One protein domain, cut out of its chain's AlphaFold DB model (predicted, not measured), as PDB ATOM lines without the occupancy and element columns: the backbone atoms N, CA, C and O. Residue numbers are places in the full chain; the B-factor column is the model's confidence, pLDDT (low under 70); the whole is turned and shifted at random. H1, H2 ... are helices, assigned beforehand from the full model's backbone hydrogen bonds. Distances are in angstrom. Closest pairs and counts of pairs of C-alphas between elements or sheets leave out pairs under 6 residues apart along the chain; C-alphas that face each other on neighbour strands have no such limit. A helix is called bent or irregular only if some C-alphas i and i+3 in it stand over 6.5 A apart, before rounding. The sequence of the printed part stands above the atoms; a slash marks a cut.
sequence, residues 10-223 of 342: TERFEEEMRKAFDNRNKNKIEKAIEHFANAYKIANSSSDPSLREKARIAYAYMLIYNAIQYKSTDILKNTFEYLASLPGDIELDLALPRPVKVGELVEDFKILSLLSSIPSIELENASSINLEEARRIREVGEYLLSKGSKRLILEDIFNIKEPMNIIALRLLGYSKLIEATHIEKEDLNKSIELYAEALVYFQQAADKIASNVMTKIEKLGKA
ATOM      1  N   THR A  10      28.781 -29.409  85.347       91.94
ATOM      2  CA  THR A  10      29.726 -28.377  84.903       91.94
ATOM      3  C   THR A  10      29.433 -27.906  83.480       91.94
ATOM      4  O   THR A  10      29.296 -26.707  83.250       91.94
ATOM      5  N   GLU A  11      29.229 -28.821  82.531       92.12
ATOM      6  CA  GLU A  11      28.874 -28.495  81.143       92.12
ATOM      7  C   GLU A  11      27.538 -27.753  81.057       92.12
ATOM      8  O   GLU A  11      27.368 -26.839  80.247       92.12
ATOM      9  N   ARG A  12      26.568 -28.134  81.895       92.88
ATOM     10  CA  ARG A  12      25.270 -27.451  81.962       92.88
ATOM     11  C   ARG A  12      25.409 -26.041  82.529       92.88
ATOM     12  O   ARG A  12      24.774 -25.126  82.009       92.88
ATOM     13  N   PHE A  13      26.224 -25.867  83.568       95.56
ATOM     14  CA  PHE A  13      26.541 -24.557  84.132       95.56
ATOM     15  C   PHE A  13      27.209 -23.651  83.091       95.56
ATOM     16  O   PHE A  13      26.738 -22.539  82.855       95.56
ATOM     17  N   GLU A  14      28.256 -24.136  82.423       95.31
ATOM     18  CA  GLU A  14      28.986 -23.381  81.399       95.31
ATOM     19  C   GLU A  14      28.099 -23.028  80.203       95.31
ATOM     20  O   GLU A  14      28.177 -21.918  79.671       95.31
ATOM     21  N   GLU A  15      27.203 -23.933  79.798       96.19
ATOM     22  CA  GLU A  15      26.238 -23.658  78.738       96.19
ATOM     23  C   GLU A  15      25.285 -22.515  79.112       96.19
ATOM     24  O   GLU A  15      25.053 -21.631  78.282       96.19
ATOM     25  N   GLU A  16      24.734 -22.517  80.329       97.44
ATOM     26  CA  GLU A  16      23.839 -21.453  80.794       97.44
ATOM     27  C   GLU A  16      24.590 -20.126  80.989       97.44
ATOM     28  O   GLU A  16      24.101 -19.096  80.528       97.44
ATOM     29  N   MET A  17      25.811 -20.140  81.537       97.44
ATOM     30  CA  MET A  17      26.666 -18.943  81.620       97.44
ATOM     31  C   MET A  17      26.955 -18.357  80.234       97.44
ATOM     32  O   MET A  17      26.794 -17.155  80.014       97.44
ATOM     33  N   ARG A  18      27.313 -19.201  79.258       97.38
ATOM     34  CA  ARG A  18      27.549 -18.763  77.877       97.38
ATOM     35  C   ARG A  18      26.293 -18.149  77.268       97.38
ATOM     36  O   ARG A  18      26.380 -17.077  76.683       97.38
ATOM     37  N   LYS A  19      25.125 -18.788  77.419       97.56
ATOM     38  CA  LYS A  19      23.843 -18.225  76.952       97.56
ATOM     39  C   LYS A  19      23.532 -16.888  77.620       97.56
ATOM     40  O   LYS A  19      22.998 -16.004  76.951       97.56
ATOM     41  N   ALA A  20      23.842 -16.736  78.906       97.00
ATOM     42  CA  ALA A  20      23.628 -15.492  79.631       97.00
ATOM     43  C   ALA A  20      24.459 -14.351  79.027       97.00
ATOM     44  O   ALA A  20      23.896 -13.328  78.635       97.00
ATOM     45  N   PHE A  21      25.765 -14.562  78.836       97.12
ATOM     46  CA  PHE A  21      26.647 -13.581  78.195       97.12
ATOM     47  C   PHE A  21      26.264 -13.289  76.737       97.12
ATOM     48  O   PHE A  21      26.264 -12.131  76.316       97.12
ATOM     49  N   ASP A  22      25.856 -14.305  75.976       96.88
ATOM     50  CA  ASP A  22      25.387 -14.133  74.598       96.88
ATOM     51  C   ASP A  22      24.133 -13.249  74.520       96.88
ATOM     52  O   ASP A  22      24.010 -12.404  73.630       96.88
ATOM     53  N   ASN A  23      23.187 -13.439  75.444       96.81
ATOM     54  CA  ASN A  23      21.979 -12.618  75.521       96.81
ATOM     55  C   ASN A  23      22.288 -11.202  76.017       96.81
ATOM     56  O   ASN A  23      21.769 -10.253  75.431       96.81
ATOM     57  N   ARG A  24      23.174 -11.048  77.013       94.38
ATOM     58  CA  ARG A  24      23.691  -9.743  77.463       94.38
ATOM     59  C   ARG A  24      24.242  -8.945  76.283       94.38
ATOM     60  O   ARG A  24      23.807  -7.823  76.054       94.38
ATOM     61  N   ASN A  25      25.139  -9.541  75.496       93.31
ATOM     62  CA  ASN A  25      25.775  -8.882  74.348       93.31
ATOM     63  C   ASN A  25      24.771  -8.493  73.250       93.31
ATOM     64  O   ASN A  25      24.995  -7.546  72.506       93.31
ATOM     65  N   LYS A  26      23.643  -9.207  73.160       94.69
ATOM     66  CA  LYS A  26      22.524  -8.902  72.251       94.69
ATOM     67  C   LYS A  26      21.509  -7.924  72.865       94.69
ATOM     68  O   LYS A  26      20.413  -7.791  72.324       94.69
ATOM     69  N   ASN A  27      21.843  -7.294  73.994       91.94
ATOM     70  CA  ASN A  27      20.984  -6.409  74.782       91.94
ATOM     71  C   ASN A  27      19.647  -7.048  75.220       91.94
ATOM     72  O   ASN A  27      18.632  -6.376  75.381       91.94
ATOM     73  N   LYS A  28      19.619  -8.375  75.398       95.75
ATOM     74  CA  LYS A  28      18.461  -9.142  75.890       95.75
ATOM     75  C   LYS A  28      18.626  -9.412  77.386       95.75
ATOM     76  O   LYS A  28      18.810 -10.559  77.791       95.75
ATOM     77  N   ILE A  29      18.603  -8.345  78.187       94.88
ATOM     78  CA  ILE A  29      18.977  -8.370  79.613       94.88
ATOM     79  C   ILE A  29      18.101  -9.322  80.433       94.88
ATOM     80  O   ILE A  29      18.636 -10.133  81.180       94.88
ATOM     81  N   GLU A  30      16.782  -9.331  80.232       96.31
ATOM     82  CA  GLU A  30      15.870 -10.241  80.949       96.31
ATOM     83  C   GLU A  30      16.224 -11.719  80.723       96.31
ATOM     84  O   GLU A  30      16.342 -12.494  81.669       96.31
ATOM     85  N   LYS A  31      16.522 -12.100  79.474       97.00
ATOM     86  CA  LYS A  31      16.968 -13.464  79.147       97.00
ATOM     87  C   LYS A  31      18.338 -13.777  79.737       97.00
ATOM     88  O   LYS A  31      18.597 -14.914  80.121       97.00
ATOM     89  N   ALA A  32      19.231 -12.790  79.797       97.19
ATOM     90  CA  ALA A  32      20.519 -12.959  80.458       97.19
ATOM     91  C   ALA A  32      20.330 -13.244  81.958       97.19
ATOM     92  O   ALA A  32      20.927 -14.194  82.462       97.19
ATOM     93  N   ILE A  33      19.447 -12.500  82.636       97.62
ATOM     94  CA  ILE A  33      19.088 -12.715  84.047       97.62
ATOM     95  C   ILE A  33      18.538 -14.133  84.256       97.62
ATOM     96  O   ILE A  33      19.004 -14.834  85.154       97.62
ATOM     97  N   GLU A  34      17.613 -14.596  83.407       97.94
ATOM     98  CA  GLU A  34      17.071 -15.964  83.472       97.94
ATOM     99  C   GLU A  34      18.169 -17.035  83.368       97.94
ATOM    100  O   GLU A  34      18.197 -17.992  84.147       97.94
ATOM    101  N   HIS A  35      19.098 -16.874  82.424       98.12
ATOM    102  CA  HIS A  35      20.195 -17.819  82.230       98.12
ATOM    103  C   HIS A  35      21.223 -17.778  83.375       98.12
ATOM    104  O   HIS A  35      21.665 -18.841  83.815       98.12
ATOM    105  N   PHE A  36      21.541 -16.605  83.938       98.25
ATOM    106  CA  PHE A  36      22.362 -16.511  85.156       98.25
ATOM    107  C   PHE A  36      21.676 -17.169  86.361       98.25
ATOM    108  O   PHE A  36      22.319 -17.905  87.111       98.25
ATOM    109  N   ALA A  37      20.360 -16.992  86.514       97.75
ATOM    110  CA  ALA A  37      19.581 -17.647  87.562       97.75
ATOM    111  C   ALA A  37      19.593 -19.180  87.415       97.75
ATOM    112  O   ALA A  37      19.706 -19.907  88.404       97.75
ATOM    113  N   ASN A  38      19.503 -19.691  86.183       97.62
ATOM    114  CA  ASN A  38      19.604 -21.124  85.906       97.62
ATOM    115  C   ASN A  38      21.011 -21.664  86.197       97.62
ATOM    116  O   ASN A  38      21.128 -22.721  86.819       97.62
ATOM    117  N   ALA A  39      22.062 -20.937  85.807       97.25
ATOM    118  CA  ALA A  39      23.444 -21.287  86.127       97.25
ATOM    119  C   ALA A  39      23.667 -21.350  87.648       97.25
ATOM    120  O   ALA A  39      24.197 -22.341  88.150       97.25
ATOM    121  N   TYR A  40      23.173 -20.356  88.394       97.56
ATOM    122  CA  TYR A  40      23.199 -20.361  89.858       97.56
ATOM    123  C   TYR A  40      22.513 -21.600  90.447       97.56
ATOM    124  O   TYR A  40      23.111 -22.294  91.267       97.56
ATOM    125  N   LYS A  41      21.289 -21.926  90.008       96.69
ATOM    126  CA  LYS A  41      20.544 -23.099  90.508       96.69
ATOM    127  C   LYS A  41      21.300 -24.407  90.283       96.69
ATOM    128  O   LYS A  41      21.325 -25.247  91.182       96.69
ATOM    129  N   ILE A  42      21.906 -24.575  89.103       95.25
ATOM    130  CA  ILE A  42      22.713 -25.757  88.768       95.25
ATOM    131  C   ILE A  42      23.922 -25.842  89.703       95.25
ATOM    132  O   ILE A  42      24.123 -26.869  90.342       95.25
ATOM    133  N   ALA A  43      24.688 -24.758  89.822       95.44
ATOM    134  CA  ALA A  43      25.911 -24.740  90.615       95.44
ATOM    135  C   ALA A  43      25.655 -24.906  92.120       95.44
ATOM    136  O   ALA A  43      26.338 -25.682  92.780       95.44
ATOM    137  N   ASN A  44      24.638 -24.233  92.662       95.19
ATOM    138  CA  ASN A  44      24.304 -24.279  94.088       95.19
ATOM    139  C   ASN A  44      23.795 -25.657  94.542       95.19
ATOM    140  O   ASN A  44      23.980 -26.035  95.695       95.19
ATOM    141  N   SER A  45      23.163 -26.407  93.634       93.31
ATOM    142  CA  SER A  45      22.634 -27.750  93.913       93.31
ATOM    143  C   SER A  45      23.639 -28.866  93.609       93.31
ATOM    144  O   SER A  45      23.313 -30.036  93.791       93.31
ATOM    145  N   SER A  46      24.835 -28.521  93.118       92.75
ATOM    146  CA  SER A  46      25.837 -29.495  92.696       92.75
ATOM    147  C   SER A  46      26.506 -30.190  93.878       92.75
ATOM    148  O   SER A  46      26.758 -29.603  94.934       92.75
ATOM    149  N   SER A  47      26.864 -31.452  93.656       89.56
ATOM    150  CA  SER A  47      27.672 -32.240  94.592       89.56
ATOM    151  C   SER A  47      29.119 -31.728  94.667       89.56
ATOM    152  O   SER A  47      29.768 -31.839  95.711       89.56
ATOM    153  N   ASP A  48      29.619 -31.141  93.575       91.06
ATOM    154  CA  ASP A  48      30.997 -30.674  93.420       91.06
ATOM    155  C   ASP A  48      31.231 -29.369  94.214       91.06
ATOM    156  O   ASP A  48      30.602 -28.343  93.926       91.06
ATOM    157  N   PRO A  49      32.127 -29.364  95.222       90.50
ATOM    158  CA  PRO A  49      32.461 -28.158  95.979       90.50
ATOM    159  C   PRO A  49      32.999 -27.016  95.106       90.50
ATOM    160  O   PRO A  49      32.702 -25.852  95.373       90.50
ATOM    161  N   SER A  50      33.755 -27.334  94.052       90.81
ATOM    162  CA  SER A  50      34.342 -26.328  93.160       90.81
ATOM    163  C   SER A  50      33.277 -25.629  92.313       90.81
ATOM    164  O   SER A  50      33.350 -24.420  92.087       90.81
ATOM    165  N   LEU A  51      32.243 -26.367  91.896       91.69
ATOM    166  CA  LEU A  51      31.114 -25.811  91.160       91.69
ATOM    167  C   LEU A  51      30.200 -24.992  92.079       91.69
ATOM    168  O   LEU A  51      29.756 -23.917  91.682       91.69
ATOM    169  N   ARG A  52      29.988 -25.435  93.326       91.44
ATOM    170  CA  ARG A  52      29.242 -24.663  94.337       91.44
ATOM    171  C   ARG A  52      29.861 -23.295  94.613       91.44
ATOM    172  O   ARG A  52      29.120 -22.325  94.741       91.44
ATOM    173  N   GLU A  53      31.188 -23.181  94.626       89.94
ATOM    174  CA  GLU A  53      31.845 -21.878  94.797       89.94
ATOM    175  C   GLU A  53      31.538 -20.927  93.623       89.94
ATOM    176  O   GLU A  53      31.237 -19.749  93.825       89.94
ATOM    177  N   LYS A  54      31.481 -21.450  92.388       92.88
ATOM    178  CA  LYS A  54      31.098 -20.673  91.191       92.88
ATOM    179  C   LYS A  54      29.636 -20.208  91.204       92.88
ATOM    180  O   LYS A  54      29.303 -19.265  90.481       92.88
ATOM    181  N   ALA A  55      28.769 -20.810  92.025       94.44
ATOM    182  CA  ALA A  55      27.379 -20.373  92.166       94.44
ATOM    183  C   ALA A  55      27.299 -18.900  92.593       94.44
ATOM    184  O   ALA A  55      26.458 -18.154  92.089       94.44
ATOM    185  N   ARG A  56      28.223 -18.462  93.458       94.69
ATOM    186  CA  ARG A  56      28.273 -17.082  93.955       94.69
ATOM    187  C   ARG A  56      28.487 -16.062  92.837       94.69
ATOM    188  O   ARG A  56      27.835 -15.023  92.803       94.69
ATOM    189  N   ILE A  57      29.337 -16.402  91.869       95.19
ATOM    190  CA  ILE A  57      29.624 -15.558  90.703       95.19
ATOM    191  C   ILE A  57      28.394 -15.466  89.789       95.19
ATOM    192  O   ILE A  57      28.021 -14.376  89.361       95.19
ATOM    193  N   ALA A  58      27.721 -16.589  89.517       96.62
ATOM    194  CA  ALA A  58      26.501 -16.586  88.704       96.62
ATOM    195  C   ALA A  58      25.376 -15.762  89.357       96.62
ATOM    196  O   ALA A  58      24.681 -15.009  88.673       96.62
ATOM    197  N   TYR A  59      25.229 -15.857  90.681       97.44
ATOM    198  CA  TYR A  59      24.255 -15.062  91.426       97.44
ATOM    199  C   TYR A  59      24.613 -13.569  91.446       97.44
ATOM    200  O   TYR A  59      23.725 -12.736  91.267       97.44
ATOM    201  N   ALA A  60      25.900 -13.220  91.563       97.31
ATOM    202  CA  ALA A  60      26.365 -11.836  91.449       97.31
ATOM    203  C   ALA A  60      25.968 -11.214  90.101       97.31
ATOM    204  O   ALA A  60      25.363 -10.143  90.079       97.31
ATOM    205  N   TYR A  61      26.225 -11.903  88.980       97.56
ATOM    206  CA  TYR A  61      25.794 -11.428  87.659       97.56
ATOM    207  C   TYR A  61      24.279 -11.264  87.572       97.56
ATOM    208  O   TYR A  61      23.802 -10.240  87.080       97.56
ATOM    209  N   MET A  62      23.521 -12.244  88.068       97.62
ATOM    210  CA  MET A  62      22.062 -12.173  88.090       97.62
ATOM    211  C   MET A  62      21.586 -10.903  88.808       97.62
ATOM    212  O   MET A  62      20.790 -10.160  88.241       97.62
ATOM    213  N   LEU A  63      22.090 -10.629  90.016       97.62
ATOM    214  CA  LEU A  63      21.705  -9.453  90.799       97.62
ATOM    215  C   LEU A  63      22.127  -8.137  90.139       97.62
ATOM    216  O   LEU A  63      21.306  -7.229  90.038       97.62
ATOM    217  N   ILE A  64      23.356  -8.050  89.627       96.69
ATOM    218  CA  ILE A  64      23.859  -6.852  88.938       96.69
ATOM    219  C   ILE A  64      22.970  -6.507  87.741       96.69
ATOM    220  O   ILE A  64      22.510  -5.372  87.622       96.69
ATOM    221  N   TYR A  65      22.675  -7.474  86.868       96.00
ATOM    222  CA  TYR A  65      21.827  -7.212  85.703       96.00
ATOM    223  C   TYR A  65      20.372  -6.945  86.084       96.00
ATOM    224  O   TYR A  65      19.722  -6.118  85.445       96.00
ATOM    225  N   ASN A  66      19.877  -7.564  87.156       95.94
ATOM    226  CA  ASN A  66      18.568  -7.251  87.720       95.94
ATOM    227  C   ASN A  66      18.503  -5.787  88.200       95.94
ATOM    228  O   ASN A  66      17.546  -5.071  87.911       95.94
ATOM    229  N   ALA A  67      19.552  -5.312  88.871       96.19
ATOM    230  CA  ALA A  67      19.661  -3.932  89.330       96.19
ATOM    231  C   ALA A  67      19.768  -2.931  88.175       96.19
ATOM    232  O   ALA A  67      19.148  -1.869  88.225       96.19
ATOM    233  N   ILE A  68      20.499  -3.282  87.114       93.25
ATOM    234  CA  ILE A  68      20.599  -2.474  85.891       93.25
ATOM    235  C   ILE A  68      19.236  -2.351  85.196       93.25
ATOM    236  O   ILE A  68      18.877  -1.260  84.750       93.25
ATOM    237  N   GLN A  69      18.482  -3.451  85.119       94.06
ATOM    238  CA  GLN A  69      17.189  -3.501  84.436       94.06
ATOM    239  C   GLN A  69      16.108  -2.715  85.184       94.06
ATOM    240  O   GLN A  69      15.403  -1.912  84.578       94.06
ATOM    241  N   TYR A  70      15.965  -2.949  86.491       93.25
ATOM    242  CA  TYR A  70      14.813  -2.452  87.251       93.25
ATOM    243  C   TYR A  70      15.103  -1.211  88.094       93.25
ATOM    244  O   TYR A  70      14.174  -0.472  88.405       93.25
ATOM    245  N   LYS A  71      16.368  -0.970  88.466       91.69
ATOM    246  CA  LYS A  71      16.831   0.235  89.185       91.69
ATOM    247  C   LYS A  71      16.052   0.570  90.468       91.69
ATOM    248  O   LYS A  71      16.040   1.723  90.890       91.69
ATOM    249  N   SER A  72      15.408  -0.414  91.096       93.06
ATOM    250  CA  SER A  72      14.675  -0.195  92.343       93.06
ATOM    251  C   SER A  72      15.621  -0.159  93.542       93.06
ATOM    252  O   SER A  72      16.648  -0.846  93.561       93.06
ATOM    253  N   THR A  73      15.249   0.610  94.564       92.69
ATOM    254  CA  THR A  73      16.028   0.766  95.799       92.69
ATOM    255  C   THR A  73      16.321  -0.579  96.463       92.69
ATOM    256  O   THR A  73      17.469  -0.855  96.800       92.69
ATOM    257  N   ASP A  74      15.316  -1.453  96.576       94.88
ATOM    258  CA  ASP A  74      15.472  -2.773  97.197       94.88
ATOM    259  C   ASP A  74      16.419  -3.675  96.403       94.88
ATOM    260  O   ASP A  74      17.265  -4.352  96.983       94.88
ATOM    261  N   ILE A  75      16.329  -3.670  95.068       95.88
ATOM    262  CA  ILE A  75      17.215  -4.487  94.232       95.88
ATOM    263  C   ILE A  75      18.653  -3.965  94.324       95.88
ATOM    264  O   ILE A  75      19.582  -4.764  94.451       95.88
ATOM    265  N   LEU A  76      18.851  -2.644  94.300       96.75
ATOM    266  CA  LEU A  76      20.170  -2.024  94.445       96.75
ATOM    267  C   LEU A  76      20.788  -2.334  95.809       96.75
ATOM    268  O   LEU A  76      21.952  -2.730  95.876       96.75
ATOM    269  N   LYS A  77      19.996  -2.226  96.880       96.06
ATOM    270  CA  LYS A  77      20.419  -2.552  98.242       96.06
ATOM    271  C   LYS A  77      20.785  -4.030  98.383       96.06
ATOM    272  O   LYS A  77      21.886  -4.333  98.830       96.06
ATOM    273  N   ASN A  78      19.924  -4.939  97.922       96.25
ATOM    274  CA  ASN A  78      20.189  -6.381  97.957       96.25
ATOM    275  C   ASN A  78      21.440  -6.750  97.142       96.25
ATOM    276  O   ASN A  78      22.216  -7.616  97.541       96.25
ATOM    277  N   THR A  79      21.659  -6.078  96.008       97.38
ATOM    278  CA  THR A  79      22.857  -6.275  95.181       97.38
ATOM    279  C   THR A  79      24.110  -5.806  95.913       97.38
ATOM    280  O   THR A  79      25.086  -6.548  95.973       97.38
ATOM    281  N   PHE A  80      24.077  -4.619  96.522       97.00
ATOM    282  CA  PHE A  80      25.162  -4.113  97.365       97.00
ATOM    283  C   PHE A  80      25.506  -5.084  98.504       97.00
ATOM    284  O   PHE A  80      26.665  -5.472  98.640       97.00
ATOM    285  N   GLU A  81      24.511  -5.498  99.293       96.94
ATOM    286  CA  GLU A  81      24.709  -6.382 100.449       96.94
ATOM    287  C   GLU A  81      25.295  -7.732 100.028       96.94
ATOM    288  O   GLU A  81      26.213  -8.245 100.674       96.94
ATOM    289  N   TYR A  82      24.826  -8.282  98.905       97.56
ATOM    290  CA  TYR A  82      25.373  -9.519  98.370       97.56
ATOM    291  C   TYR A  82      26.823  -9.358  97.905       97.56
ATOM    292  O   TYR A  82      27.681 -10.152  98.291       97.56
ATOM    293  N   LEU A  83      27.127  -8.329  97.109       97.19
ATOM    294  CA  LEU A  83      28.486  -8.088  96.618       97.19
ATOM    295  C   LEU A  83      29.468  -7.825  97.766       97.19
ATOM    296  O   LEU A  83      30.603  -8.286  97.705       97.19
ATOM    297  N   ALA A  84      29.029  -7.153  98.834       96.75
ATOM    298  CA  ALA A  84      29.845  -6.901 100.021       96.75
ATOM    299  C   ALA A  84      30.223  -8.188 100.781       96.75
ATOM    300  O   ALA A  84      31.195  -8.188 101.532       96.75
ATOM    301  N   SER A  85      29.474  -9.280 100.582       95.75
ATOM    302  CA  SER A  85      29.771 -10.593 101.173       95.75
ATOM    303  C   SER A  85      30.809 -11.411 100.394       95.75
ATOM    304  O   SER A  85      31.280 -12.435 100.892       95.75
ATOM    305  N   LEU A  86      31.165 -10.986  99.178       95.19
ATOM    306  CA  LEU A  86      32.113 -11.689  98.313       95.19
ATOM    307  C   LEU A  86      33.550 -11.160  98.484       95.19
ATOM    308  O   LEU A  86      33.743  -9.993  98.832       95.19
ATOM    309  N   PRO A  87      34.575 -11.980  98.177       94.38
ATOM    310  CA  PRO A  87      35.952 -11.507  98.064       94.38
ATOM    311  C   PRO A  87      36.078 -10.360  97.052       94.38
ATOM    312  O   PRO A  87      35.632 -10.459  95.907       94.38
ATOM    313  N   GLY A  88      36.678  -9.249  97.484       92.88
ATOM    314  CA  GLY A  88      36.715  -8.009  96.704       92.88
ATOM    315  C   GLY A  88      37.611  -8.054  95.463       92.88
ATOM    316  O   GLY A  88      37.489  -7.176  94.611       92.88
ATOM    317  N   ASP A  89      38.495  -9.044  95.355       94.81
ATOM    318  CA  ASP A  89      39.437  -9.265  94.255       94.81
ATOM    319  C   ASP A  89      38.849 -10.061  93.082       94.81
ATOM    320  O   ASP A  89      39.469 -10.112  92.021       94.81
ATOM    321  N   ILE A  90      37.646 -10.626  93.237       94.12
ATOM    322  CA  ILE A  90      36.927 -11.293  92.147       94.12
ATOM    323  C   ILE A  90      36.666 -10.292  91.021       94.12
ATOM    324  O   ILE A  90      36.088  -9.227  91.241       94.12
ATOM    325  N   GLU A  91      37.049 -10.662  89.800       94.75
ATOM    326  CA  GLU A  91      36.813  -9.869  88.597       94.75
ATOM    327  C   GLU A  91      35.557 -10.338  87.859       94.75
ATOM    328  O   GLU A  91      35.345 -11.534  87.635       94.75
ATOM    329  N   LEU A  92      34.723  -9.377  87.458       94.31
ATOM    330  CA  LEU A  92      33.498  -9.602  86.699       94.31
ATOM    331  C   LEU A  92      33.581  -8.916  85.329       94.31
ATOM    332  O   LEU A  92      33.960  -7.746  85.225       94.31
ATOM    333  N   ASP A  93      33.179  -9.629  84.278       92.75
ATOM    334  CA  ASP A  93      32.978  -9.082  82.937       92.75
ATOM    335  C   ASP A  93      31.559  -8.512  82.819       92.75
ATOM    336  O   ASP A  93      30.583  -9.230  82.579       92.75
ATOM    337  N   LEU A  94      31.452  -7.194  82.965       90.25
ATOM    338  CA  LEU A  94      30.195  -6.466  82.811       90.25
ATOM    339  C   LEU A  94      29.978  -5.908  81.396       90.25
ATOM    340  O   LEU A  94      29.108  -5.058  81.221       90.25
ATOM    341  N   ALA A  95      30.723  -6.388  80.391       87.56
ATOM    342  CA  ALA A  95      30.817  -5.779  79.057       87.56
ATOM    343  C   ALA A  95      31.342  -4.330  79.090       87.56
ATOM    344  O   ALA A  95      30.984  -3.499  78.256       87.56
ATOM    345  N   LEU A  96      32.199  -4.039  80.068       86.56
ATOM    346  CA  LEU A  96      32.947  -2.791  80.175       86.56
ATOM    347  C   LEU A  96      34.346  -2.971  79.559       86.56
ATOM    348  O   LEU A  96      34.793  -4.107  79.392       86.56
ATOM    349  N   PRO A  97      35.078  -1.884  79.243       86.12
ATOM    350  CA  PRO A  97      36.402  -1.971  78.611       86.12
ATOM    351  C   PRO A  97      37.442  -2.785  79.394       86.12
ATOM    352  O   PRO A  97      38.444  -3.214  78.826       86.12
ATOM    353  N   ARG A  98      37.215  -2.986  80.697       90.12
ATOM    354  CA  ARG A  98      38.013  -3.850  81.564       90.12
ATOM    355  C   ARG A  98      37.109  -4.684  82.475       90.12
ATOM    356  O   ARG A  98      36.024  -4.210  82.827       90.12
ATOM    357  N   PRO A  99      37.575  -5.858  82.931       90.12
ATOM    358  CA  PRO A  99      36.989  -6.518  84.087       90.12
ATOM    359  C   PRO A  99      36.969  -5.579  85.299       90.12
ATOM    360  O   PRO A  99      37.884  -4.769  85.507       90.12
ATOM    361  N   VAL A 100      35.903  -5.673  86.086       93.62
ATOM    362  CA  VAL A 100      35.698  -4.837  87.272       93.62
ATOM    363  C   VAL A 100      35.753  -5.704  88.511       93.62
ATOM    364  O   VAL A 100      35.127  -6.764  88.559       93.62
ATOM    365  N   LYS A 101      36.491  -5.248  89.523       95.25
ATOM    366  CA  LYS A 101      36.582  -5.961  90.792       95.25
ATOM    367  C   LYS A 101      35.307  -5.783  91.599       95.25
ATOM    368  O   LYS A 101      34.760  -4.681  91.672       95.25
ATOM    369  N   VAL A 102      34.866  -6.842  92.274       94.75
ATOM    370  CA  VAL A 102      33.687  -6.793  93.147       94.75
ATOM    371  C   VAL A 102      33.817  -5.678  94.184       94.75
ATOM    372  O   VAL A 102      32.867  -4.923  94.374       94.75
ATOM    373  N   GLY A 103      35.000  -5.490  94.777       93.19
ATOM    374  CA  GLY A 103      35.227  -4.421  95.754       93.19
ATOM    375  C   GLY A 103      34.985  -3.008  95.205       93.19
ATOM    376  O   GLY A 103      34.560  -2.130  95.951       93.19
ATOM    377  N   GLU A 104      35.198  -2.785  93.904       91.75
ATOM    378  CA  GLU A 104      34.875  -1.506  93.260       91.75
ATOM    379  C   GLU A 104      33.357  -1.339  93.072       91.75
ATOM    380  O   GLU A 104      32.816  -0.261  93.323       91.75
ATOM    381  N   LEU A 105      32.661  -2.416  92.687       94.81
ATOM    382  CA  LEU A 105      31.210  -2.424  92.459       94.81
ATOM    383  C   LEU A 105      30.399  -2.286  93.748       94.81
ATOM    384  O   LEU A 105      29.320  -1.701  93.720       94.81
ATOM    385  N   VAL A 106      30.901  -2.802  94.873       95.62
ATOM    386  CA  VAL A 106      30.252  -2.650  96.185       95.62
ATOM    387  C   VAL A 106      30.009  -1.174  96.494       95.62
ATOM    388  O   VAL A 106      28.913  -0.799  96.905       95.62
ATOM    389  N   GLU A 107      31.009  -0.326  96.257       91.81
ATOM    390  CA  GLU A 107      30.892   1.109  96.506       91.81
ATOM    391  C   GLU A 107      29.881   1.772  95.561       91.81
ATOM    392  O   GLU A 107      29.065   2.579  96.006       91.81
ATOM    393  N   ASP A 108      29.890   1.401  94.279       93.88
ATOM    394  CA  ASP A 108      28.941   1.918  93.291       93.88
ATOM    395  C   ASP A 108      27.497   1.547  93.644       93.88
ATOM    396  O   ASP A 108      26.632   2.421  93.708       93.88
ATOM    397  N   PHE A 109      27.225   0.273  93.936       95.94
ATOM    398  CA  PHE A 109      25.881  -0.176  94.308       95.94
ATOM    399  C   PHE A 109      25.416   0.409  95.639       95.94
ATOM    400  O   PHE A 109      24.232   0.725  95.777       95.94
ATOM    401  N   LYS A 110      26.329   0.637  96.590       95.19
ATOM    402  CA  LYS A 110      26.012   1.377  97.814       95.19
ATOM    403  C   LYS A 110      25.532   2.786  97.479       95.19
ATOM    404  O   LYS A 110      24.445   3.165  97.905       95.19
ATOM    405  N   ILE A 111      26.294   3.538  96.684       94.31
ATOM    406  CA  ILE A 111      25.931   4.902  96.274       94.31
ATOM    407  C   ILE A 111      24.594   4.915  95.524       94.31
ATOM    408  O   ILE A 111      23.719   5.712  95.852       94.31
ATOM    409  N   LEU A 112      24.401   4.006  94.568       94.88
ATOM    410  CA  LEU A 112      23.154   3.896  93.809       94.88
ATOM    411  C   LEU A 112      21.954   3.574  94.712       94.88
ATOM    412  O   LEU A 112      20.879   4.147  94.537       94.88
ATOM    413  N   SER A 113      22.126   2.691  95.702       95.19
ATOM    414  CA  SER A 113      21.072   2.373  96.673       95.19
ATOM    415  C   SER A 113      20.700   3.586  97.533       95.19
ATOM    416  O   SER A 113      19.519   3.857  97.731       95.19
ATOM    417  N   LEU A 114      21.690   4.375  97.966       94.44
ATOM    418  CA  LEU A 114      21.457   5.605  98.721       94.44
ATOM    419  C   LEU A 114      20.730   6.643  97.862       94.44
ATOM    420  O   LEU A 114      19.698   7.156  98.286       94.44
ATOM    421  N   LEU A 115      21.206   6.896  96.641       93.00
ATOM    422  CA  LEU A 115      20.601   7.866  95.725       93.00
ATOM    423  C   LEU A 115      19.170   7.494  95.333       93.00
ATOM    424  O   LEU A 115      18.294   8.349  95.355       93.00
ATOM    425  N   SER A 116      18.913   6.221  95.024       92.19
ATOM    426  CA  SER A 116      17.562   5.746  94.685       92.19
ATOM    427  C   SER A 116      16.594   5.774  95.865       92.19
ATOM    428  O   SER A 116      15.387   5.684  95.659       92.19
ATOM    429  N   SER A 117      17.094   5.860  97.100       90.75
ATOM    430  CA  SER A 117      16.241   5.973  98.282       90.75
ATOM    431  C   SER A 117      15.727   7.394  98.509       90.75
ATOM    432  O   SER A 117      14.738   7.553  99.222       90.75
ATOM    433  N   ILE A 118      16.377   8.409  97.925       91.31
ATOM    434  CA  ILE A 118      16.036   9.822  98.112       91.31
ATOM    435  C   ILE A 118      14.782  10.154  97.289       91.31
ATOM    436  O   ILE A 118      14.746   9.852  96.093       91.31
ATOM    437  N   PRO A 119      13.745  10.764  97.895       86.19
ATOM    438  CA  PRO A 119      12.553  11.172  97.161       86.19
ATOM    439  C   PRO A 119      12.877  12.270  96.141       86.19
ATOM    440  O   PRO A 119      13.866  12.987  96.267       86.19
ATOM    441  N   SER A 120      12.013  12.448  95.141       84.25
ATOM    442  CA  SER A 120      12.080  13.645  94.298       84.25
ATOM    443  C   SER A 120      11.750  14.875  95.141       84.25
ATOM    444  O   SER A 120      10.743  14.876  95.850       84.25
ATOM    445  N   ILE A 121      12.587  15.912  95.070       85.25
ATOM    446  CA  ILE A 121      12.441  17.130  95.874       85.25
ATOM    447  C   ILE A 121      12.179  18.300  94.936       85.25
ATOM    448  O   ILE A 121      12.995  18.622  94.077       85.25
ATOM    449  N   GLU A 122      11.035  18.944  95.134       81.25
ATOM    450  CA  GLU A 122      10.638  20.177  94.460       81.25
ATOM    451  C   GLU A 122      10.408  21.260  95.515       81.25
ATOM    452  O   GLU A 122      10.010  20.957  96.644       81.25
ATOM    453  N   LEU A 123      10.649  22.524  95.157       79.00
ATOM    454  CA  LEU A 123      10.515  23.643  96.092       79.00
ATOM    455  C   LEU A 123       9.082  23.751  96.636       79.00
ATOM    456  O   LEU A 123       8.916  23.995  97.829       79.00
ATOM    457  N   GLU A 124       8.055  23.534  95.801       80.25
ATOM    458  CA  GLU A 124       6.655  23.617  96.243       80.25
ATOM    459  C   GLU A 124       6.285  22.522  97.251       80.25
ATOM    460  O   GLU A 124       5.425  22.728  98.106       80.25
ATOM    461  N   ASN A 125       6.948  21.367  97.171       84.50
ATOM    462  CA  ASN A 125       6.632  20.195  97.982       84.50
ATOM    463  C   ASN A 125       7.552  20.045  99.203       84.50
ATOM    464  O   ASN A 125       7.313  19.179 100.047       84.50
ATOM    465  N   ALA A 126       8.573  20.891  99.345       87.19
ATOM    466  CA  ALA A 126       9.573  20.783 100.404       87.19
ATOM    467  C   ALA A 126       8.987  20.864 101.823       87.19
ATOM    468  O   ALA A 126       9.429  20.133 102.706       87.19
ATOM    469  N   SER A 127       7.928  21.651 102.036       86.38
ATOM    470  CA  SER A 127       7.252  21.737 103.338       86.38
ATOM    471  C   SER A 127       6.501  20.459 103.736       86.38
ATOM    472  O   SER A 127       6.075  20.335 104.878       86.38
ATOM    473  N   SER A 128       6.276  19.529 102.799       88.94
ATOM    474  CA  SER A 128       5.648  18.229 103.078       88.94
ATOM    475  C   SER A 128       6.655  17.152 103.497       88.94
ATOM    476  O   SER A 128       6.266  16.110 104.025       88.94
ATOM    477  N   ILE A 129       7.950  17.404 103.283       91.62
ATOM    478  CA  ILE A 129       9.033  16.477 103.608       91.62
ATOM    479  C   ILE A 129       9.457  16.717 105.051       91.62
ATOM    480  O   ILE A 129       9.910  17.800 105.388       91.62
ATOM    481  N   ASN A 130       9.342  15.710 105.912       92.62
ATOM    482  CA  ASN A 130       9.679  15.878 107.324       92.62
ATOM    483  C   ASN A 130      11.192  16.115 107.562       92.62
ATOM    484  O   ASN A 130      12.048  15.793 106.736       92.62
ATOM    485  N   LEU A 131      11.527  16.639 108.744       94.00
ATOM    486  CA  LEU A 131      12.910  16.957 109.125       94.00
ATOM    487  C   LEU A 131      13.824  15.728 109.268       94.00
ATOM    488  O   LEU A 131      15.036  15.839 109.095       94.00
ATOM    489  N   GLU A 132      13.268  14.554 109.566       94.38
ATOM    490  CA  GLU A 132      14.045  13.313 109.652       94.38
ATOM    491  C   GLU A 132      14.546  12.883 108.264       94.38
ATOM    492  O   GLU A 132      15.699  12.484 108.095       94.38
ATOM    493  N   GLU A 133      13.714  13.062 107.244       93.25
ATOM    494  CA  GLU A 133      14.081  12.847 105.852       93.25
ATOM    495  C   GLU A 133      15.119  13.877 105.387       93.25
ATOM    496  O   GLU A 133      16.113  13.511 104.760       93.25
ATOM    497  N   ALA A 134      14.972  15.150 105.778       94.75
ATOM    498  CA  ALA A 134      15.986  16.178 105.522       94.75
ATOM    499  C   ALA A 134      17.353  15.808 106.125       94.75
ATOM    500  O   ALA A 134      18.393  16.010 105.486       94.75
ATOM    501  N   ARG A 135      17.361  15.222 107.328       95.94
ATOM    502  CA  ARG A 135      18.572  14.700 107.972       95.94
ATOM    503  C   ARG A 135      19.172  13.533 107.191       95.94
ATOM    504  O   ARG A 135      20.375  13.541 106.949       95.94
ATOM    505  N   ARG A 136      18.357  12.577 106.744       95.31
ATOM    506  CA  ARG A 136      18.818  11.456 105.908       95.31
ATOM    507  C   ARG A 136      19.453  11.944 104.604       95.31
ATOM    508  O   ARG A 136      20.535  11.491 104.237       95.31
ATOM    509  N   ILE A 137      18.819  12.901 103.929       96.50
ATOM    510  CA  ILE A 137      19.343  13.522 102.704       96.50
ATOM    511  C   ILE A 137      20.706  14.170 102.968       96.50
ATOM    512  O   ILE A 137      21.636  13.990 102.179       96.50
ATOM    513  N   ARG A 138      20.848  14.881 104.094       97.25
ATOM    514  CA  ARG A 138      22.123  15.475 104.512       97.25
ATOM    515  C   ARG A 138      23.200  14.421 104.733       97.25
ATOM    516  O   ARG A 138      24.292  14.581 104.203       97.25
ATOM    517  N   GLU A 139      22.896  13.347 105.455       96.81
ATOM    518  CA  GLU A 139      23.841  12.252 105.717       96.81
ATOM    519  C   GLU A 139      24.331  11.605 104.407       96.81
ATOM    520  O   GLU A 139      25.525  11.335 104.249       96.81
ATOM    521  N   VAL A 140      23.444  11.425 103.419       96.44
ATOM    522  CA  VAL A 140      23.843  10.957 102.080       96.44
ATOM    523  C   VAL A 140      24.693  12.004 101.354       96.44
ATOM    524  O   VAL A 140      25.712  11.652 100.759       96.44
ATOM    525  N   GLY A 141      24.320  13.283 101.418       96.69
ATOM    526  CA  GLY A 141      25.103  14.382 100.850       96.69
ATOM    527  C   GLY A 141      26.525  14.445 101.417       96.69
ATOM    528  O   GLY A 141      27.488  14.446 100.657       96.69
ATOM    529  N   GLU A 142      26.676  14.409 102.741       97.19
ATOM    530  CA  GLU A 142      27.968  14.382 103.443       97.19
ATOM    531  C   GLU A 142      28.800  13.152 103.038       97.19
ATOM    532  O   GLU A 142      29.993  13.268 102.733       97.19
ATOM    533  N   TYR A 143      28.160  11.979 102.952       96.06
ATOM    534  CA  TYR A 143      28.809  10.758 102.481       96.06
ATOM    535  C   TYR A 143      29.358  10.912 101.061       96.06
ATOM    536  O   TYR A 143      30.518  10.579 100.814       96.06
ATOM    537  N   LEU A 144      28.560  11.431 100.127       95.44
ATOM    538  CA  LEU A 144      28.981  11.613  98.737       95.44
ATOM    539  C   LEU A 144      30.033  12.711  98.588       95.44
ATOM    540  O   LEU A 144      30.960  12.556  97.791       95.44
ATOM    541  N   LEU A 145      29.960  13.773  99.393       95.00
ATOM    542  CA  LEU A 145      30.967  14.832  99.401       95.00
ATOM    543  C   LEU A 145      32.342  14.279  99.798       95.00
ATOM    544  O   LEU A 145      33.344  14.627  99.173       95.00
ATOM    545  N   SER A 146      32.384  13.339 100.752       94.50
ATOM    546  CA  SER A 146      33.622  12.646 101.151       94.50
ATOM    547  C   SER A 146      34.268  11.830 100.020       94.50
ATOM    548  O   SER A 146      35.460  11.530 100.077       94.50
ATOM    549  N   LYS A 147      33.510  11.487  98.967       91.56
ATOM    550  CA  LYS A 147      34.016  10.787  97.771       91.56
ATOM    551  C   LYS A 147      34.616  11.738  96.732       91.56
ATOM    552  O   LYS A 147      35.251  11.270  95.787       91.56
ATOM    553  N   GLY A 148      34.453  13.051  96.901       89.62
ATOM    554  CA  GLY A 148      35.027  14.071  96.026       89.62
ATOM    555  C   GLY A 148      34.549  13.957  94.576       89.62
ATOM    556  O   GLY A 148      33.384  13.679  94.303       89.62
ATOM    557  N   SER A 149      35.461  14.161  93.624       89.00
ATOM    558  CA  SER A 149      35.167  14.107  92.185       89.00
ATOM    559  C   SER A 149      35.122  12.683  91.613       89.00
ATOM    560  O   SER A 149      35.226  12.511  90.396       89.00
ATOM    561  N   LYS A 150      35.028  11.653  92.468       88.06
ATOM    562  CA  LYS A 150      34.950  10.260  92.022       88.06
ATOM    563  C   LYS A 150      33.738  10.077  91.104       88.06
ATOM    564  O   LYS A 150      32.661  10.619  91.348       88.06
ATOM    565  N   ARG A 151      33.944   9.284  90.058       89.25
ATOM    566  CA  ARG A 151      32.920   8.809  89.130       89.25
ATOM    567  C   ARG A 151      32.609   7.343  89.397       89.25
ATOM    568  O   ARG A 151      33.479   6.610  89.878       89.25
ATOM    569  N   LEU A 152      31.368   6.949  89.132       90.81
ATOM    570  CA  LEU A 152      30.965   5.551  89.248       90.81
ATOM    571  C   LEU A 152      31.460   4.799  88.016       90.81
ATOM    572  O   LEU A 152      31.476   5.331  86.910       90.81
ATOM    573  N   ILE A 153      31.825   3.540  88.193       91.25
ATOM    574  CA  ILE A 153      32.142   2.634  87.087       91.25
ATOM    575  C   ILE A 153      30.888   2.383  86.247       91.25
ATOM    576  O   ILE A 153      30.964   2.256  85.027       91.25
ATOM    577  N   LEU A 154      29.725   2.341  86.897       89.81
ATOM    578  CA  LEU A 154      28.433   2.116  86.251       89.81
ATOM    579  C   LEU A 154      27.724   3.417  85.823       89.81
ATOM    580  O   LEU A 154      26.519   3.393  85.569       89.81
ATOM    581  N   GLU A 155      28.433   4.551  85.749       88.94
ATOM    582  CA  GLU A 155      27.817   5.868  85.524       88.94
ATOM    583  C   GLU A 155      27.000   5.942  84.225       88.94
ATOM    584  O   GLU A 155      25.843   6.366  84.256       88.94
ATOM    585  N   ASP A 156      27.525   5.414  83.116       86.19
ATOM    586  CA  ASP A 156      26.835   5.406  81.820       86.19
ATOM    587  C   ASP A 156      25.586   4.513  81.830       86.19
ATOM    588  O   ASP A 156      24.542   4.866  81.279       86.19
ATOM    589  N   ILE A 157      25.658   3.369  82.516       87.88
ATOM    590  CA  ILE A 157      24.560   2.393  82.602       87.88
ATOM    591  C   ILE A 157      23.386   2.968  83.414       87.88
ATOM    592  O   ILE A 157      22.205   2.766  83.092       87.88
ATOM    593  N   PHE A 158      23.701   3.726  84.464       88.62
ATOM    594  CA  PHE A 158      22.713   4.394  85.307       88.62
ATOM    595  C   PHE A 158      22.380   5.819  84.849       88.62
ATOM    596  O   PHE A 158      21.495   6.436  85.440       88.62
ATOM    597  N   ASN A 159      22.985   6.301  83.756       88.06
ATOM    598  CA  ASN A 159      22.810   7.652  83.213       88.06
ATOM    599  C   ASN A 159      23.132   8.756  84.244       88.06
ATOM    600  O   ASN A 159      22.461   9.788  84.315       88.06
ATOM    601  N   ILE A 160      24.170   8.532  85.049       90.25
ATOM    602  CA  ILE A 160      24.699   9.495  86.014       90.25
ATOM    603  C   ILE A 160      25.805  10.277  85.315       90.25
ATOM    604  O   ILE A 160      26.871   9.750  85.035       90.25
ATOM    605  N   LYS A 161      25.536  11.541  84.990       88.62
ATOM    606  CA  LYS A 161      26.468  12.376  84.207       88.62
ATOM    607  C   LYS A 161      27.368  13.253  85.069       88.62
ATOM    608  O   LYS A 161      28.381  13.768  84.595       88.62
ATOM    609  N   GLU A 162      26.960  13.464  86.312       89.25
ATOM    610  CA  GLU A 162      27.579  14.407  87.231       89.25
ATOM    611  C   GLU A 162      28.490  13.676  88.223       89.25
ATOM    612  O   GLU A 162      28.165  12.569  88.661       89.25
ATOM    613  N   PRO A 163      29.627  14.280  88.602       91.94
ATOM    614  CA  PRO A 163      30.499  13.709  89.619       91.94
ATOM    615  C   PRO A 163      29.841  13.763  91.007       91.94
ATOM    616  O   PRO A 163      28.967  14.595  91.269       91.94
ATOM    617  N   MET A 164      30.288  12.891  91.920       92.69
ATOM    618  CA  MET A 164      29.641  12.717  93.229       92.69
ATOM    619  C   MET A 164      29.594  13.997  94.064       92.69
ATOM    620  O   MET A 164      28.592  14.235  94.731       92.69
ATOM    621  N   ASN A 165      30.614  14.854  93.997       93.94
ATOM    622  CA  ASN A 165      30.617  16.139  94.697       93.94
ATOM    623  C   ASN A 165      29.487  17.076  94.241       93.94
ATOM    624  O   ASN A 165      28.928  17.783  95.071       93.94
ATOM    625  N   ILE A 166      29.120  17.082  92.957       95.06
ATOM    626  CA  ILE A 166      28.030  17.934  92.451       95.06
ATOM    627  C   ILE A 166      26.678  17.412  92.940       95.06
ATOM    628  O   ILE A 166      25.856  18.184  93.435       95.06
ATOM    629  N   ILE A 167      26.480  16.092  92.888       94.81
ATOM    630  CA  ILE A 167      25.280  15.448  93.438       94.81
ATOM    631  C   ILE A 167      25.190  15.703  94.950       94.81
ATOM    632  O   ILE A 167      24.131  16.069  95.449       94.81
ATOM    633  N   ALA A 168      26.305  15.579  95.671       96.31
ATOM    634  CA  ALA A 168      26.392  15.836  97.103       96.31
ATOM    635  C   ALA A 168      25.963  17.261  97.469       96.31
ATOM    636  O   ALA A 168      25.107  17.436  98.332       96.31
ATOM    637  N   LEU A 169      26.518  18.270  96.787       97.12
ATOM    638  CA  LEU A 169      26.162  19.674  96.996       97.12
ATOM    639  C   LEU A 169      24.662  19.895  96.787       97.12
ATOM    640  O   LEU A 169      24.013  20.511  97.626       97.12
ATOM    641  N   ARG A 170      24.081  19.319  95.730       95.81
ATOM    642  CA  ARG A 170      22.635  19.394  95.485       95.81
ATOM    643  C   ARG A 170      21.818  18.808  96.643       95.81
ATOM    644  O   ARG A 170      20.854  19.430  97.080       95.81
ATOM    645  N   LEU A 171      22.207  17.646  97.173       96.19
ATOM    646  CA  LEU A 171      21.523  17.024  98.317       96.19
ATOM    647  C   LEU A 171      21.628  17.870  99.592       96.19
ATOM    648  O   LEU A 171      20.632  18.055 100.289       96.19
ATOM    649  N   LEU A 172      22.806  18.431  99.878       97.50
ATOM    650  CA  LEU A 172      22.993  19.343 101.010       97.50
ATOM    651  C   LEU A 172      22.122  20.599 100.869       97.50
ATOM    652  O   LEU A 172      21.479  21.011 101.837       97.50
ATOM    653  N   GLY A 173      22.035  21.151  99.655       97.12
ATOM    654  CA  GLY A 173      21.134  22.253  99.329       97.12
ATOM    655  C   GLY A 173      19.671  21.908  99.604       97.12
ATOM    656  O   GLY A 173      18.975  22.673 100.270       97.12
ATOM    657  N   TYR A 174      19.210  20.732  99.168       96.50
ATOM    658  CA  TYR A 174      17.841  20.285  99.431       96.50
ATOM    659  C   TYR A 174      17.545  20.090 100.914       96.50
ATOM    660  O   TYR A 174      16.485  20.506 101.374       96.50
ATOM    661  N   SER A 175      18.471  19.502 101.671       97.19
ATOM    662  CA  SER A 175      18.308  19.353 103.118       97.19
ATOM    663  C   SER A 175      18.092  20.710 103.796       97.19
ATOM    664  O   SER A 175      17.113  20.893 104.520       97.19
ATOM    665  N   LYS A 176      18.936  21.701 103.476       97.31
ATOM    666  CA  LYS A 176      18.826  23.061 104.022       97.31
ATOM    667  C   LYS A 176      17.553  23.779 103.606       97.31
ATOM    668  O   LYS A 176      16.940  24.462 104.419       97.31
ATOM    669  N   LEU A 177      17.130  23.584 102.364       96.12
ATOM    670  CA  LEU A 177      15.868  24.100 101.851       96.12
ATOM    671  C   LEU A 177      14.671  23.524 102.627       96.12
ATOM    672  O   LEU A 177      13.782  24.278 103.019       96.12
ATOM    673  N   ILE A 178      14.656  22.217 102.910       96.06
ATOM    674  CA  ILE A 178      13.587  21.586 103.701       96.06
ATOM    675  C   ILE A 178      13.591  22.125 105.137       96.06
ATOM    676  O   ILE A 178      12.535  22.521 105.635       96.06
ATOM    677  N   GLU A 179      14.761  22.214 105.782       96.06
ATOM    678  CA  GLU A 179      14.899  22.824 107.114       96.06
ATOM    679  C   GLU A 179      14.356  24.266 107.125       96.06
ATOM    680  O   GLU A 179      13.566  24.622 108.001       96.06
ATOM    681  N   ALA A 180      14.707  25.074 106.117       95.81
ATOM    682  CA  ALA A 180      14.266  26.461 105.990       95.81
ATOM    683  C   ALA A 180      12.739  26.585 105.897       95.81
ATOM    684  O   ALA A 180      12.157  27.407 106.609       95.81
ATOM    685  N   THR A 181      12.089  25.756 105.067       93.88
ATOM    686  CA  THR A 181      10.623  25.779 104.883       93.88
ATOM    687  C   THR A 181       9.848  25.480 106.164       93.88
ATOM    688  O   THR A 181       8.787  26.063 106.384       93.88
ATOM    689  N   HIS A 182      10.366  24.600 107.026       93.62
ATOM    690  CA  HIS A 182       9.680  24.194 108.258       93.62
ATOM    691  C   HIS A 182       9.625  25.311 109.296       93.62
ATOM    692  O   HIS A 182       8.659  25.395 110.051       93.62
ATOM    693  N   ILE A 183      10.626  26.189 109.306       93.81
ATOM    694  CA  ILE A 183      10.729  27.270 110.287       93.81
ATOM    695  C   ILE A 183      10.248  28.624 109.751       93.81
ATOM    696  O   ILE A 183      10.206  29.584 110.511       93.81
ATOM    697  N   GLU A 184       9.833  28.718 108.478       91.88
ATOM    698  CA  GLU A 184       9.409  29.976 107.825       91.88
ATOM    699  C   GLU A 184       8.391  30.788 108.634       91.88
ATOM    700  O   GLU A 184       8.435  32.018 108.645       91.88
ATOM    701  N   LYS A 185       7.449  30.099 109.287       88.38
ATOM    702  CA  LYS A 185       6.362  30.723 110.055       88.38
ATOM    703  C   LYS A 185       6.744  31.035 111.501       88.38
ATOM    704  O   LYS A 185       6.037  31.802 112.148       88.38
ATOM    705  N   GLU A 186       7.813  30.425 112.004       90.81
ATOM    706  CA  GLU A 186       8.252  30.531 113.397       90.81
ATOM    707  C   GLU A 186       9.399  31.537 113.537       90.81
ATOM    708  O   GLU A 186       9.333  32.436 114.376       90.81
ATOM    709  N   ASP A 187      10.414  31.426 112.678       93.81
ATOM    710  CA  ASP A 187      11.587  32.296 112.644       93.81
ATOM    711  C   ASP A 187      12.014  32.574 111.195       93.81
ATOM    712  O   ASP A 187      12.746  31.817 110.550       93.81
ATOM    713  N   LEU A 188      11.550  33.714 110.682       93.06
ATOM    714  CA  LEU A 188      11.827  34.154 109.321       93.06
ATOM    715  C   LEU A 188      13.317  34.432 109.084       93.06
ATOM    716  O   LEU A 188      13.830  34.126 108.010       93.06
ATOM    717  N   ASN A 189      14.019  35.001 110.067       93.69
ATOM    718  CA  ASN A 189      15.430  35.351 109.909       93.69
ATOM    719  C   ASN A 189      16.274  34.083 109.816       93.69
ATOM    720  O   ASN A 189      17.086  33.947 108.900       93.69
ATOM    721  N   LYS A 190      16.016  33.117 110.703       96.12
ATOM    722  CA  LYS A 190      16.680  31.817 110.640       96.12
ATOM    723  C   LYS A 190      16.337  31.067 109.354       96.12
ATOM    724  O   LYS A 190      17.216  30.438 108.768       96.12
ATOM    725  N   SER A 191      15.094  31.166 108.877       95.69
ATOM    726  CA  SER A 191      14.695  30.595 107.587       95.69
ATOM    727  C   SER A 191      15.505  31.189 106.428       95.69
ATOM    728  O   SER A 191      16.036  30.445 105.606       95.69
ATOM    729  N   ILE A 192      15.677  32.516 106.391       96.00
ATOM    730  CA  ILE A 192      16.487  33.207 105.374       96.00
ATOM    731  C   ILE A 192      17.949  32.745 105.414       96.00
ATOM    732  O   ILE A 192      18.524  32.500 104.355       96.00
ATOM    733  N   GLU A 193      18.545  32.589 106.601       97.44
ATOM    734  CA  GLU A 193      19.911  32.061 106.741       97.44
ATOM    735  C   GLU A 193      20.043  30.661 106.127       97.44
ATOM    736  O   GLU A 193      20.944  30.417 105.326       97.44
ATOM    737  N   LEU A 194      19.114  29.754 106.443       97.69
ATOM    738  CA  LEU A 194      19.121  28.392 105.901       97.69
ATOM    739  C   LEU A 194      18.887  28.372 104.387       97.69
ATOM    740  O   LEU A 194      19.535  27.606 103.673       97.69
ATOM    741  N   TYR A 195      18.013  29.238 103.872       97.19
ATOM    742  CA  TYR A 195      17.855  29.408 102.431       97.19
ATOM    743  C   TYR A 195      19.124  29.939 101.764       97.19
ATOM    744  O   TYR A 195      19.462  29.492 100.670       97.19
ATOM    745  N   ALA A 196      19.843  30.865 102.401       97.50
ATOM    746  CA  ALA A 196      21.110  31.374 101.890       97.50
ATOM    747  C   ALA A 196      22.190  30.279 101.869       97.50
ATOM    748  O   ALA A 196      22.902  30.148 100.873       97.50
ATOM    749  N   GLU A 197      22.268  29.438 102.906       97.94
ATOM    750  CA  GLU A 197      23.119  28.239 102.902       97.94
ATOM    751  C   GLU A 197      22.746  27.294 101.748       97.94
ATOM    752  O   GLU A 197      23.617  26.858 100.991       97.94
ATOM    753  N   ALA A 198      21.449  27.020 101.560       97.81
ATOM    754  CA  ALA A 198      20.956  26.198 100.457       97.81
ATOM    755  C   ALA A 198      21.342  26.782  99.088       97.81
ATOM    756  O   ALA A 198      21.809  26.056  98.208       97.81
ATOM    757  N   LEU A 199      21.192  28.099  98.913       97.88
ATOM    758  CA  LEU A 199      21.547  28.808  97.685       97.88
ATOM    759  C   LEU A 199      23.022  28.615  97.331       97.88
ATOM    760  O   LEU A 199      23.330  28.327  96.176       97.88
ATOM    761  N   VAL A 200      23.921  28.737  98.310       97.94
ATOM    762  CA  VAL A 200      25.363  28.541  98.101       97.94
ATOM    763  C   VAL A 200      25.646  27.137  97.567       97.94
ATOM    764  O   VAL A 200      26.395  26.989  96.598       97.94
ATOM    765  N   TYR A 201      25.018  26.108  98.140       98.00
ATOM    766  CA  TYR A 201      25.164  24.736  97.654       98.00
ATOM    767  C   TYR A 201      24.649  24.563  96.220       98.00
ATOM    768  O   TYR A 201      25.351  23.998  95.377       98.00
ATOM    769  N   PHE A 202      23.461  25.088  95.911       97.25
ATOM    770  CA  PHE A 202      22.890  25.000  94.564       97.25
ATOM    771  C   PHE A 202      23.708  25.770  93.521       97.25
ATOM    772  O   PHE A 202      23.874  25.283  92.404       97.25
ATOM    773  N   GLN A 203      24.272  26.927  93.875       97.12
ATOM    774  CA  GLN A 203      25.165  27.686  92.994       97.12
ATOM    775  C   GLN A 203      26.449  26.912  92.685       97.12
ATOM    776  O   GLN A 203      26.853  26.844  91.525       97.12
ATOM    777  N   GLN A 204      27.061  26.277  93.689       95.81
ATOM    778  CA  GLN A 204      28.241  25.431  93.475       95.81
ATOM    779  C   GLN A 204      27.928  24.191  92.625       95.81
ATOM    780  O   GLN A 204      28.776  23.745  91.853       95.81
ATOM    781  N   ALA A 205      26.710  23.657  92.729       94.75
ATOM    782  CA  ALA A 205      26.226  22.561  91.894       94.75
ATOM    783  C   ALA A 205      25.737  23.004  90.497       94.75
ATOM    784  O   ALA A 205      25.332  22.149  89.710       94.75
ATOM    785  N   ALA A 206      25.750  24.310  90.187       92.62
ATOM    786  CA  ALA A 206      25.150  24.903  88.986       92.62
ATOM    787  C   ALA A 206      23.683  24.471  88.756       92.62
ATOM    788  O   ALA A 206      23.242  24.257  87.623       92.62
ATOM    789  N   ASP A 207      22.927  24.323  89.844       90.38
ATOM    790  CA  ASP A 207      21.549  23.854  89.808       90.38
ATOM    791  C   ASP A 207      20.583  24.965  89.376       90.38
ATOM    792  O   ASP A 207      20.672  26.113  89.820       90.38
ATOM    793  N   LYS A 208      19.599  24.611  88.547       90.19
ATOM    794  CA  LYS A 208      18.547  25.528  88.093       90.19
ATOM    795  C   LYS A 208      17.657  26.001  89.240       90.19
ATOM    796  O   LYS A 208      17.105  27.091  89.156       90.19
ATOM    797  N   ILE A 209      17.537  25.226  90.320       91.69
ATOM    798  CA  ILE A 209      16.758  25.622  91.502       91.69
ATOM    799  C   ILE A 209      17.352  26.844  92.215       91.69
ATOM    800  O   ILE A 209      16.611  27.562  92.891       91.69
ATOM    801  N   ALA A 210      18.640  27.153  92.021       94.62
ATOM    802  CA  ALA A 210      19.290  28.300  92.653       94.62
ATOM    803  C   ALA A 210      18.537  29.625  92.413       94.62
ATOM    804  O   ALA A 210      18.374  30.411  93.344       94.62
ATOM    805  N   SER A 211      18.007  29.863  91.205       93.75
ATOM    806  CA  SER A 211      17.236  31.083  90.910       93.75
ATOM    807  C   SER A 211      15.933  31.164  91.705       93.75
ATOM    808  O   SER A 211      15.531  32.244  92.142       93.75
ATOM    809  N   ASN A 212      15.279  30.023  91.921       92.88
ATOM    810  CA  ASN A 212      14.018  29.955  92.652       92.88
ATOM    811  C   ASN A 212      14.260  30.212  94.143       92.88
ATOM    812  O   ASN A 212      13.519  30.973  94.763       92.88
ATOM    813  N   VAL A 213      15.335  29.642  94.696       94.75
ATOM    814  CA  VAL A 213      15.756  29.895  96.083       94.75
ATOM    815  C   VAL A 213      16.150  31.356  96.277       94.75
ATOM    816  O   VAL A 213      15.708  31.976  97.238       94.75
ATOM    817  N   MET A 214      16.900  31.945  95.344       95.56
ATOM    818  CA  MET A 214      17.245  33.369  95.382       95.56
ATOM    819  C   MET A 214      15.991  34.254  95.384       95.56
ATOM    820  O   MET A 214      15.852  35.122  96.241       95.56
ATOM    821  N   THR A 215      15.024  33.968  94.505       93.88
ATOM    822  CA  THR A 215      13.735  34.682  94.470       93.88
ATOM    823  C   THR A 215      12.974  34.539  95.792       93.88
ATOM    824  O   THR A 215      12.374  35.498  96.281       93.88
ATOM    825  N   LYS A 216      12.993  33.345  96.400       93.25
ATOM    826  CA  LYS A 216      12.380  33.100  97.712       93.25
ATOM    827  C   LYS A 216      13.074  33.924  98.800       93.25
ATOM    828  O   LYS A 216      12.373  34.591  99.550       93.25
ATOM    829  N   ILE A 217      14.408  33.961  98.849       94.81
ATOM    830  CA  ILE A 217      15.172  34.802  99.792       94.81
ATOM    831  C   ILE A 217      14.805  36.277  99.631       94.81
ATOM    832  O   ILE A 217      14.529  36.944 100.624       94.81
ATOM    833  N   GLU A 218      14.754  36.785  98.399       93.44
ATOM    834  CA  GLU A 218      14.375  38.175  98.127       93.44
ATOM    835  C   GLU A 218      12.969  38.491  98.647       93.44
ATOM    836  O   GLU A 218      12.766  39.504  99.318       93.44
ATOM    837  N   LYS A 219      11.999  37.608  98.390       91.56
ATOM    838  CA  LYS A 219      10.629  37.737  98.908       91.56
ATOM    839  C   LYS A 219      10.587  37.718 100.434       91.56
ATOM    840  O   LYS A 219       9.972  38.594 101.043       91.56
ATOM    841  N   LEU A 220      11.268  36.759 101.057       92.12
ATOM    842  CA  LEU A 220      11.321  36.648 102.512       92.12
ATOM    843  C   LEU A 220      12.018  37.860 103.149       92.12
ATOM    844  O   LEU A 220      11.596  38.334 104.200       92.12
ATOM    845  N   GLY A 221      13.043  38.403 102.493       89.50
ATOM    846  CA  GLY A 221      13.802  39.561 102.955       89.50
ATOM    847  C   GLY A 221      13.043  40.885 102.874       89.50
ATOM    848  O   GLY A 221      13.359  41.806 103.630       89.50
ATOM    849  N   LYS A 222      12.027  41.003 102.006       89.00
ATOM    850  CA  LYS A 222      11.239  42.236 101.873       89.00
ATOM    851  C   LYS A 222      10.506  42.573 103.165       89.00
ATOM    852  O   LYS A 222       9.829  41.736 103.763       89.00
ATOM    853  N   ALA A 223      10.587  43.845 103.536       88.19
ATOM    854  CA  ALA A 223       9.886  44.426 104.667       88.19
ATOM    855  C   ALA A 223       8.961  45.557 104.205       88.19
ATOM    856  O   ALA A 223       9.260  46.291 103.265       88.19
TER     857      ALA A 223
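Overview. This is residues 10 to 223 of the 342 residues of an uncharacterized protein of Desulfurococcaceae archaeon (UniProt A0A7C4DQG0). This is a long rod built as a zigzag row of helices, most of them packed antiparallel on the one before, in two halves that follow one another along the longest axis. H1 to H5 make one half, beginning with an up-and-down bundle of H1, H2 and H3; H7, H9, H10 and H11 make the other, with short H6 at the side of H9 and short H8 reaching back towards the last part of H3. The printed part has 214 residues with eleven named helices, H1 to H11 in order along the chain, and no named strand; the class is all helix. The whole is loose, with a radius of gyration of the C-alphas of 22.1 A and spans of 79 by 29 by 27 A.

Arrangement. H1, residues 10 to 25, and H2, residues 29 to 44, form a helical hairpin; they touch at a shallow tilt of 17 degrees, and their closest C-alphas are those of Ala 20 and Ala 32, 4.1 A apart. H2 forms a second hairpin with H3, residues 49 to 70, at a shallow tilt of 22 degrees, with the closest C-alphas, of Tyr 40 and Ala 55, 4.8 A apart. These three are the bundle, up and down, each helix running against the one before it. H3, with residues 60 to 67 alone, touches H4, residues 73 to 84, in a hairpin at 29 degrees; Ala 67 and Leu 76 are closest, their C-alphas 5.5 A apart. H4 forms a hairpin with H5, residues 102 to 117, at 22 degrees, with the C-alphas of Leu 76 and Ser 113 closest at 5.0 A. H5 and H7, residues 131 to 145, only just touch, with 3 pairs of C-alphas within 8 A; the closest are those of Leu 114 and Val 140, 6.8 A apart. The hub is H9, residues 164 to 183, touching three helices. H7 touches it, opposite ways at 21 degrees, with the C-alphas of Gly 141 and Ala 168 closest at 4.2 A. H6, residues 123 to 128, touches H9 at a steep tilt of 61 degrees, with Ala 126 and Ile 178 closest, their C-alphas 5.3 A apart. H9 forms a hairpin with H10, residues 188 to 204, at 14 degrees; the C-alphas of Gly 173 and Ala 198 are closest at 4.1 A. H10 forms the last hairpin with H11, residues 209 to 221, at 23 degrees, with the C-alphas of Phe 202 and Ala 210 closest at 5.2 A. H8, residues 155 to 158, is close to H3 but not clearly touching; the C-alphas of Ile 68 and Ile 157 are 7.1 A apart. Every O i to N i+4 pair is within hydrogen-bond range in H1, H2, H4, H7, H10 and H11, against 15 of 18 in H3, 11 of 12 in H5, 15 of 16 in H9 and 0 of 2 in H6, where 2 of 3 O i to N i+3 pairs are; H8 is too short for an O i to N i+4 pair.

Along the chain. H1 begins at C-alpha 10, (29.726, -28.377, 84.903). H3, 32.4 A from first to last C-alpha, is neither bent nor irregular, but only just: C-alphas 53 and 56 are 6.0 A apart. H6 is irregular, with C-alphas 124 and 127 7.4 A apart. H9 measures 29.3 A and H10 24.4 A. H11 ends at C-alpha 221, (13.802, 39.561, 102.955).

Size, cuts and confidence. The C-alphas farthest apart, of Ser 47 and Ala 223, are 79.3 A apart. The printed part has no cut. The one long link is H4 to H5, residues 85 to 101, in which residues 91 to 92 pair antiparallel with 100 to 101. The mean pLDDT of the printed part is 93.8, and no printed residue is under 70.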